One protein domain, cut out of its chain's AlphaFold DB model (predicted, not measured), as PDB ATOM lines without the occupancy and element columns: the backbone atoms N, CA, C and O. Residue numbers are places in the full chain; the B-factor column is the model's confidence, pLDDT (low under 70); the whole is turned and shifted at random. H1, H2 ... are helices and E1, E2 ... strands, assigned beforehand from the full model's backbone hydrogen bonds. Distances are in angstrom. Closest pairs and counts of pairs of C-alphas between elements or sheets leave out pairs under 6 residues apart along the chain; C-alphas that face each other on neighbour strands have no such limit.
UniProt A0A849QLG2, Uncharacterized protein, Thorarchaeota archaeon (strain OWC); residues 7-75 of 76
ATOM      1  N   LEU A   7     -29.415  42.680 -44.174       90.38
ATOM      2  CA  LEU A   7     -30.597  42.218 -44.889       90.38
ATOM      3  C   LEU A   7     -30.569  42.749 -46.321       90.38
ATOM      4  O   LEU A   7     -30.455  43.955 -46.527       90.38
ATOM      5  N   LEU A   8     -30.688  41.853 -47.300       89.25
ATOM      6  CA  LEU A   8     -30.737  42.200 -48.719       89.25
ATOM      7  C   LEU A   8     -32.191  42.202 -49.204       89.25
ATOM      8  O   LEU A   8     -32.862  41.171 -49.156       89.25
ATOM      9  N   ILE A   9     -32.679  43.351 -49.675       87.19
ATOM     10  CA  ILE A   9     -34.023  43.493 -50.259       87.19
ATOM     11  C   ILE A   9     -33.897  44.281 -51.556       87.19
ATOM     12  O   ILE A   9     -33.413  45.408 -51.547       87.19
ATOM     13  N   GLY A  10     -34.325  43.690 -52.676       84.25
ATOM     14  CA  GLY A  10     -34.339  44.375 -53.974       84.25
ATOM     15  C   GLY A  10     -32.975  44.937 -54.400       84.25
ATOM     16  O   GLY A  10     -32.914  46.045 -54.921       84.25
ATOM     17  N   GLY A  11     -31.879  44.221 -54.116       85.12
ATOM     18  CA  GLY A  11     -30.511  44.666 -54.427       85.12
ATOM     19  C   GLY A  11     -29.939  45.726 -53.478       85.12
ATOM     20  O   GLY A  11     -28.839  46.223 -53.707       85.12
ATOM     21  N   GLN A  12     -30.659  46.072 -52.409       86.31
ATOM     22  CA  GLN A  12     -30.234  47.057 -51.418       86.31
ATOM     23  C   GLN A  12     -29.900  46.378 -50.094       86.31
ATOM     24  O   GLN A  12     -30.662  45.538 -49.604       86.31
ATOM     25  N   VAL A  13     -28.772  46.770 -49.503       89.25
ATOM     26  CA  VAL A  13     -28.331  46.274 -48.197       89.25
ATOM     27  C   VAL A  13     -28.869  47.180 -47.100       89.25
ATOM     28  O   VAL A  13     -28.687  48.398 -47.127       89.25
ATOM     29  N   PHE A  14     -29.499  46.562 -46.110       91.44
ATOM     30  CA  PHE A  14     -29.931  47.202 -44.881       91.44
ATOM     31  C   PHE A  14     -29.133  46.644 -43.706       91.44
ATOM     32  O   PHE A  14     -28.919  45.435 -43.594       91.44
ATOM     33  N   ARG A  15     -28.709  47.526 -42.807       92.81
ATOM     34  CA  ARG A  15     -27.991  47.175 -41.583       92.81
ATOM     35  C   ARG A  15     -28.968  46.935 -40.447       92.81
ATOM     36  O   ARG A  15     -29.885  47.732 -40.262       92.81
ATOM     37  N   LEU A  16     -28.749  45.891 -39.656       93.75
ATOM     38  CA  LEU A  16     -29.478  45.690 -38.408       93.75
ATOM     39  C   LEU A  16     -29.156  46.818 -37.417       93.75
ATOM     40  O   LEU A  16     -27.995  47.014 -37.060       93.75
ATOM     41  N   GLU A  17     -30.187  47.510 -36.936       94.38
ATOM     42  CA  GLU A  17     -30.071  48.417 -35.790       94.38
ATOM     43  C   GLU A  17     -30.225  47.645 -34.481       94.38
ATOM     44  O   GLU A  17     -29.383  47.704 -33.586       94.38
ATOM     45  N   ARG A  18     -31.352  46.934 -34.349       93.38
ATOM     46  CA  ARG A  18     -31.736  46.243 -33.119       93.38
ATOM     47  C   ARG A  18     -32.791  45.181 -33.399       93.38
ATOM     48  O   ARG A  18     -33.683  45.384 -34.221       93.38
ATOM     49  N   ALA A  19     -32.719  44.084 -32.654       93.06
ATOM     50  CA  ALA A  19     -33.779  43.090 -32.550       93.06
ATOM     51  C   ALA A  19     -34.445  43.168 -31.168       93.06
ATOM     52  O   ALA A  19     -33.785  43.440 -30.163       93.06
ATOM     53  N   SER A  20     -35.762  42.983 -31.111       91.56
ATOM     54  CA  SER A  20     -36.527  42.987 -29.864       91.56
ATOM     55  C   SER A  20     -37.706  42.029 -29.932       91.56
ATOM     56  O   SER A  20     -38.377  41.935 -30.950       91.56
ATOM     57  N   MET A  21     -38.045  41.395 -28.813       92.31
ATOM     58  CA  MET A  21     -39.270  40.594 -28.694       92.31
ATOM     59  C   MET A  21     -40.549  41.447 -28.731       92.31
ATOM     60  O   MET A  21     -41.642  40.933 -28.937       92.31
ATOM     61  N   SER A  22     -40.436  42.766 -28.547       94.00
ATOM     62  CA  SER A  22     -41.581  43.673 -28.540       94.00
ATOM     63  C   SER A  22     -41.751  44.367 -29.890       94.00
ATOM     64  O   SER A  22     -40.973  45.260 -30.237       94.00
ATOM     65  N   LEU A  23     -42.833  44.032 -30.600       92.56
ATOM     66  CA  LEU A  23     -43.232  44.719 -31.833       92.56
ATOM     67  C   LEU A  23     -43.374  46.231 -31.616       92.56
ATOM     68  O   LEU A  23     -42.890  47.021 -32.418       92.56
ATOM     69  N   ARG A  24     -43.978  46.650 -30.494       94.75
ATOM     70  CA  ARG A  24     -44.163  48.074 -30.169       94.75
ATOM     71  C   ARG A  24     -42.831  48.824 -30.113       94.75
ATOM     72  O   ARG A  24     -42.728  49.907 -30.679       94.75
ATOM     73  N   LYS A  25     -41.809  48.241 -29.471       93.75
ATOM     74  CA  LYS A  25     -40.464  48.839 -29.406       93.75
ATOM     75  C   LYS A  25     -39.809  48.902 -30.786       93.75
ATOM     76  O   LYS A  25     -39.183  49.906 -31.108       93.75
ATOM     77  N   ALA A  26     -39.975  47.857 -31.599       93.81
ATOM     78  CA  ALA A  26     -39.458  47.832 -32.964       93.81
ATOM     79  C   ALA A  26     -40.114  48.906 -33.850       93.81
ATOM     80  O   ALA A  26     -39.409  49.618 -34.560       93.81
ATOM     81  N   ILE A  27     -41.436  49.091 -33.751       94.69
ATOM     82  CA  ILE A  27     -42.164  50.144 -34.475       94.69
ATOM     83  C   ILE A  27     -41.710  51.532 -34.018       94.69
ATOM     84  O   ILE A  27     -41.404  52.366 -34.861       94.69
ATOM     85  N   GLN A  28     -41.611  51.779 -32.707       95.56
ATOM     86  CA  GLN A  28     -41.139  53.069 -32.189       95.56
ATOM     87  C   GLN A  28     -39.742  53.414 -32.717       95.56
ATOM     88  O   GLN A  28     -39.531  54.519 -33.210       95.56
ATOM     89  N   LEU A  29     -38.814  52.452 -32.678       94.19
ATOM     90  CA  LEU A  29     -37.468  52.627 -33.221       94.19
ATOM     91  C   LEU A  29     -37.496  52.901 -34.731       94.19
ATOM     92  O   LEU A  29     -36.802  53.795 -35.211       94.19
ATOM     93  N   ALA A  30     -38.316  52.159 -35.478       94.50
ATOM     94  CA  ALA A  30     -38.441  52.344 -36.914       94.50
ATOM     95  C   ALA A  30     -39.003  53.725 -37.279       94.50
ATOM     96  O   ALA A  30     -38.489  54.365 -38.196       94.50
ATOM     97  N   SER A  31     -39.998  54.211 -36.534       94.56
ATOM     98  CA  SER A  31     -40.565  55.550 -36.704       94.56
ATOM     99  C   SER A  31     -39.551  56.657 -36.415       94.56
ATOM    100  O   SER A  31     -39.526  57.651 -37.132       94.56
ATOM    101  N   SER A  32     -38.695  56.495 -35.402       93.50
ATOM    102  CA  SER A  32     -37.627  57.466 -35.126       93.50
ATOM    103  C   SER A  32     -36.586  57.507 -36.248       93.50
ATOM    104  O   SER A  32     -36.118  58.578 -36.617       93.50
ATOM    105  N   LEU A  33     -36.241  56.354 -36.827       90.81
ATOM    106  CA  LEU A  33     -35.234  56.260 -37.889       90.81
ATOM    107  C   LEU A  33     -35.763  56.686 -39.268       90.81
ATOM    108  O   LEU A  33     -34.989  57.163 -40.098       90.81
ATOM    109  N   SER A  34     -37.063  56.529 -39.534       90.75
ATOM    110  CA  SER A  34     -37.654  56.745 -40.864       90.75
ATOM    111  C   SER A  34     -37.641  58.201 -41.340       90.75
ATOM    112  O   SER A  34     -37.803  58.459 -42.540       90.75
ATOM    113  N   GLN A  35     -37.402  59.158 -40.435       86.69
ATOM    114  CA  GLN A  35     -37.232  60.569 -40.783       86.69
ATOM    115  C   GLN A  35     -36.070  60.750 -41.775       86.69
ATOM    116  O   GLN A  35     -36.249  61.306 -42.861       86.69
ATOM    117  N   GLU A  36     -34.919  60.143 -41.491       85.00
ATOM    118  CA  GLU A  36     -33.686  60.321 -42.274       85.00
ATOM    119  C   GLU A  36     -33.295  59.083 -43.093       85.00
ATOM    120  O   GLU A  36     -32.591  59.178 -44.104       85.00
ATOM    121  N   LYS A  37     -33.762  57.904 -42.677       90.50
ATOM    122  CA  LYS A  37     -33.328  56.605 -43.203       90.50
ATOM    123  C   LYS A  37     -34.487  55.859 -43.855       90.50
ATOM    124  O   LYS A  37     -35.655  56.103 -43.561       90.50
ATOM    125  N   GLN A  38     -34.173  54.947 -44.767       91.88
ATOM    126  CA  GLN A  38     -35.115  53.904 -45.168       91.88
ATOM    127  C   GLN A  38     -35.041  52.797 -44.126       91.88
ATOM    128  O   GLN A  38     -33.945  52.429 -43.704       91.88
ATOM    129  N   VAL A  39     -36.193  52.285 -43.704       94.06
ATOM    130  CA  VAL A  39     -36.284  51.341 -42.591       94.06
ATOM    131  C   VAL A  39     -37.158  50.164 -42.987       94.06
ATOM    132  O   VAL A  39     -38.196  50.341 -43.621       94.06
ATOM    133  N   VAL A  40     -36.748  48.969 -42.578       94.12
ATOM    134  CA  VAL A  40     -37.508  47.733 -42.738       94.12
ATOM    135  C   VAL A  40     -37.625  47.057 -41.383       94.12
ATOM    136  O   VAL A  40     -36.633  46.878 -40.680       94.12
ATOM    137  N   VAL A  41     -38.838  46.648 -41.028       94.38
ATOM    138  CA  VAL A  41     -39.088  45.820 -39.847       94.38
ATOM    139  C   VAL A  41     -39.417  44.412 -40.323       94.38
ATOM    140  O   VAL A  41     -40.329  44.226 -41.125       94.38
ATOM    141  N   LYS A  42     -38.673  43.415 -39.844       93.69
ATOM    142  CA  LYS A  42     -38.853  42.009 -40.224       93.69
ATOM    143  C   LYS A  42     -38.825  41.120 -38.987       93.69
ATOM    144  O   LYS A  42     -37.982  41.300 -38.109       93.69
ATOM    145  N   ARG A  43     -39.724  40.137 -38.935       91.75
ATOM    146  CA  ARG A  43     -39.700  39.086 -37.910       91.75
ATOM    147  C   ARG A  43     -38.587  38.083 -38.235       91.75
ATOM    148  O   ARG A  43     -38.502  37.594 -39.364       91.75
ATOM    149  N   SER A  44     -37.703  37.833 -37.277       86.50
ATOM    150  CA  SER A  44     -36.620  36.858 -37.379       86.50
ATOM    151  C   SER A  44     -37.155  35.440 -37.163       86.50
ATOM    152  O   SER A  44     -38.258  35.243 -36.653       86.50
ATOM    153  N   GLN A  45     -36.351  34.432 -37.506       83.69
ATOM    154  CA  GLN A  45     -36.681  33.033 -37.208       83.69
ATOM    155  C   GLN A  45     -36.687  32.720 -35.701       83.69
ATOM    156  O   GLN A  45     -37.197  31.682 -35.303       83.69
ATOM    157  N   ALA A  46     -36.088  33.582 -34.872       85.06
ATOM    158  CA  ALA A  46     -36.111  33.481 -33.411       85.06
ATOM    159  C   ALA A  46     -37.293  34.245 -32.786       85.06
ATOM    160  O   ALA A  46     -37.278  34.539 -31.597       85.06
ATOM    161  N   ASP A  47     -38.296  34.586 -33.594       87.56
ATOM    162  CA  ASP A  47     -39.493  35.324 -33.196       87.56
ATOM    163  C   ASP A  47     -39.270  36.787 -32.780       87.56
ATOM    164  O   ASP A  47     -40.159  37.449 -32.249       87.56
ATOM    165  N   GLU A  48     -38.085  37.330 -33.059       92.62
ATOM    166  CA  GLU A  48     -37.722  38.707 -32.729       92.62
ATOM    167  C   GLU A  48     -38.106  39.669 -33.848       92.62
ATOM    168  O   GLU A  48     -37.929  39.391 -35.031       92.62
ATOM    169  N   TRP A  49     -38.559  40.859 -33.484       95.06
ATOM    170  CA  TRP A  49     -38.747  41.966 -34.409       95.06
ATOM    171  C   TRP A  49     -37.425  42.698 -34.603       95.06
ATOM    172  O   TRP A  49     -36.944  43.390 -33.704       95.06
ATOM    173  N   ALA A  50     -36.837  42.526 -35.780       95.38
ATOM    174  CA  ALA A  50     -35.592  43.157 -36.176       95.38
ATOM    175  C   ALA A  50     -35.870  44.402 -37.026       95.38
ATOM    176  O   ALA A  50     -36.644  44.355 -37.985       95.38
ATOM    177  N   VAL A  51     -35.234  45.511 -36.656       95.81
ATOM    178  CA  VAL A  51     -35.300  46.788 -37.368       95.81
ATOM    179  C   VAL A  51     -34.003  46.969 -38.138       95.81
ATOM    180  O   VAL A  51     -32.923  46.998 -37.546       95.81
ATOM    181  N   TYR A  52     -34.123  47.102 -39.451       95.06
ATOM    182  CA  TYR A  52     -33.017  47.318 -40.368       95.06
ATOM    183  C   TYR A  52     -33.129  48.693 -41.010       95.06
ATOM    184  O   TYR A  52     -34.238  49.169 -41.246       95.06
ATOM    185  N   TRP A  53     -32.004  49.321 -41.332       93.69
ATOM    186  CA  TRP A  53     -31.994  50.644 -41.945       93.69
ATOM    187  C   TRP A  53     -30.888  50.824 -42.985       93.69
ATOM    188  O   TRP A  53     -29.900  50.091 -43.006       93.69
ATOM    189  N   ARG A  54     -31.059  51.841 -43.828       90.38
ATOM    190  CA  ARG A  54     -30.037  52.397 -44.729       90.38
ATOM    191  C   ARG A  54     -30.275  53.894 -44.931       90.38
ATOM    192  O   ARG A  54     -31.398  54.363 -44.723       90.38
ATOM    193  N   HIS A  55     -29.266  54.668 -45.322       87.94
ATOM    194  CA  HIS A  55     -29.495  56.081 -45.639       87.94
ATOM    195  C   HIS A  55     -30.288  56.225 -46.944       87.94
ATOM    196  O   HIS A  55     -30.060  55.499 -47.907       87.94
ATOM    197  N   LYS A  56     -31.211  57.195 -47.003       78.62
ATOM    198  CA  LYS A  56     -31.988  57.491 -48.228       78.62
ATOM    199  C   LYS A  56     -31.108  57.972 -49.391       78.62
ATOM    200  O   LYS A  56     -31.484  57.788 -50.541       78.62
ATOM    201  N   LYS A  57     -29.971  58.608 -49.080       70.88
ATOM    202  CA  LYS A  57     -29.013  59.148 -50.060       70.88
ATOM    203  C   LYS A  57     -28.006  58.119 -50.569       70.88
ATOM    204  O   LYS A  57     -27.356  58.384 -51.574       70.88
ATOM    205  N   ASP A  58     -27.910  56.959 -49.921       62.09
ATOM    206  CA  ASP A  58     -27.086  55.865 -50.412       62.09
ATOM    207  C   ASP A  58     -27.811  55.248 -51.610       62.09
ATOM    208  O   ASP A  58     -28.607  54.321 -51.501       62.09
ATOM    209  N   GLY A  59     -27.580  55.814 -52.793       52.25
ATOM    210  CA  GLY A  59     -27.888  55.171 -54.069       52.25
ATOM    211  C   GLY A  59     -26.943  54.005 -54.370       52.25
ATOM    212  O   GLY A  59     -27.077  53.379 -55.418       52.25
ATOM    213  N   SER A  60     -25.996  53.709 -53.473       51.28
ATOM    214  CA  SER A  60     -25.095  52.576 -53.600       51.28
ATOM    215  C   SER A  60     -25.911  51.282 -53.602       51.28
ATOM    216  O   SER A  60     -26.426  50.811 -52.582       51.28
ATOM    217  N   MET A  61     -26.024  50.699 -54.801       53.88
ATOM    218  CA  MET A  61     -26.034  49.247 -54.941       53.88
ATOM    219  C   MET A  61     -24.876  48.708 -54.104       53.88
ATOM    220  O   MET A  61     -23.858  49.393 -54.010       53.88
ATOM    221  N   CYS A  62     -25.073  47.543 -53.471       51.94
ATOM    222  CA  CYS A  62     -24.090  46.846 -52.634       51.94
ATOM    223  C   CYS A  62     -22.658  47.291 -52.965       51.94
ATOM    224  O   CYS A  62     -22.304  47.124 -54.138       51.94
ATOM    225  N   PRO A  63     -21.865  47.842 -52.017       51.50
ATOM    226  CA  PRO A  63     -20.481  48.181 -52.310       51.50
ATOM    227  C   PRO A  63     -19.870  46.943 -52.945       51.50
ATOM    228  O   PRO A  63     -19.852  45.858 -52.351       51.50
ATOM    229  N   SER A  64     -19.528  47.074 -54.225       48.31
ATOM    230  CA  SER A  64     -18.838  46.010 -54.932       48.31
ATOM    231  C   SER A  64     -17.611  45.689 -54.088       48.31
ATOM    232  O   SER A  64     -17.012  46.592 -53.504       48.31
ATOM    233  N   PHE A  65     -17.293  44.404 -53.947       50.91
ATOM    234  CA  PHE A  65     -16.276  43.863 -53.034       50.91
ATOM    235  C   PHE A  65     -14.936  44.645 -53.035       50.91
ATOM    236  O   PHE A  65     -14.187  44.626 -52.065       50.91
ATOM    237  N   THR A  66     -14.674  45.384 -54.110       50.88
ATOM    238  CA  THR A  66     -13.608  46.363 -54.323       50.88
ATOM    239  C   THR A  66     -13.551  47.553 -53.351       50.88
ATOM    240  O   THR A  66     -12.447  47.977 -53.023       50.88
ATOM    241  N   GLU A  67     -14.661  48.092 -52.836       47.97
ATOM    242  CA  GLU A  67     -14.604  49.266 -51.934       47.97
ATOM    243  C   GLU A  67     -14.198  48.904 -50.495       47.97
ATOM    244  O   GLU A  67     -13.637  49.733 -49.784       47.97
ATOM    245  N   SER A  68     -14.394  47.650 -50.076       48.88
ATOM    246  CA  SER A  68     -13.990  47.173 -48.742       48.88
ATOM    247  C   SER A  68     -12.477  46.957 -48.586       48.88
ATOM    248  O   SER A  68     -12.002  46.820 -47.461       48.88
ATOM    249  N   LEU A  69     -11.713  46.938 -49.685       48.84
ATOM    250  CA  LEU A  69     -10.247  46.835 -49.655       48.84
ATOM    251  C   LEU A  69      -9.568  48.200 -49.460       48.84
ATOM    252  O   LEU A  69      -8.538  48.279 -48.799       48.84
ATOM    253  N   ILE A  70     -10.177  49.286 -49.948       52.09
ATOM    254  CA  ILE A  70      -9.576  50.630 -49.911       52.09
ATOM    255  C   ILE A  70      -9.530  51.196 -48.479       52.09
ATOM    256  O   ILE A  70      -8.588  51.903 -48.124       52.09
ATOM    257  N   GLU A  71     -10.507  50.868 -47.626       48.72
ATOM    258  CA  GLU A  71     -10.449  51.237 -46.201       48.72
ATOM    259  C   GLU A  71      -9.436  50.399 -45.407       48.72
ATOM    260  O   GLU A  71      -8.925  50.876 -44.396       48.72
ATOM    261  N   TYR A  72      -9.101  49.188 -45.867       48.62
ATOM    262  CA  TYR A  72      -8.116  48.332 -45.197       48.62
ATOM    263  C   TYR A  72      -6.670  48.749 -45.509       48.62
ATOM    264  O   TYR A  72      -5.805  48.635 -44.645       48.62
ATOM    265  N   GLU A  73      -6.407  49.289 -46.703       47.62
ATOM    266  CA  GLU A  73      -5.061  49.729 -47.108       47.62
ATOM    267  C   GLU A  73      -4.671  51.129 -46.609       47.62
ATOM    268  O   GLU A  73      -3.492  51.460 -46.598       47.62
ATOM    269  N   ARG A  74      -5.618  51.962 -46.154       47.25
ATOM    270  CA  ARG A  74      -5.305  53.283 -45.560       47.25
ATOM    271  C   ARG A  74      -4.947  53.238 -44.072       47.25
ATOM    272  O   ARG A  74      -4.636  54.276 -43.496       47.25
ATOM    273  N   ALA A  75      -5.038  52.065 -43.451       51.25
ATOM    274  CA  ALA A  75      -4.736  51.851 -42.038       51.25
ATOM    275  C   ALA A  75      -3.318  51.291 -41.784       51.25
ATOM    276  O   ALA A  75      -3.017  50.947 -40.640       51.25
TER     277      ALA A  75
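This is residues 7 to 75 of the 76 residues of an uncharacterized protein of Thorarchaeota archaeon (strain OWC) (UniProt A0A849QLG2). A curled sheet of four antiparallel strands has the helix H1 over one face, and a tail, residues 64 to 75 with the short helix H2, sticks out far from this body. The 69 printed residues run E1, E2, H1, E3, E4, H2, with sheet order E1, E2, E4, E3; the class is mixed, helices and strands. The whole is loose, with a radius of gyration of the C-alphas of 14.2 A, and elongated, spanning 42 by 27 by 26 A.

E1, residues 7 to 9, begins at C-alpha 7 (-30.597, 42.218, -44.889). E2, residues 12 to 20, is 22.8 A long and bends by 59 degrees at residue 17. H1, residues 23 to 33, is 15.3 A long. E3, residues 37 to 43, measures 19.4 A and E4, residues 49 to 55, 20.3 A. H2, residues 67 to 73, ends at C-alpha 73 (-5.061, 49.729, -47.108).

The sheet is strongly twisted. E1 and E2 form a hairpin, with N 7 and O 14 2.9 A apart; E2 pairs with E4 through N 17 and O 51, 2.8 A; E3 and E4 form a hairpin with N 40 and O 52 at 2.8 A. H1 is on the sheet at a height of 8.3 A, over E4 and along the strands, at 6 degrees to E4 on the local plane; their closest C-alphas, of Leu 23 and Trp 49, are 5.9 A apart. E2, H1 and E3 make a split strand-helix-strand unit, two strands running the same way with E4 between them, with a right-handed crossover. In H1 every O i to N i+4 pair is within hydrogen-bond range; in H2 1 of 3 is, and 2 of 4 O i to N i+3 pairs.

The C-alphas farthest apart, of Arg 24 and Glu 73, are 42.6 A apart. The printed part has no cut, and the link from E4 to H2 is long. Residues 58 to 75 have pLDDT under 70.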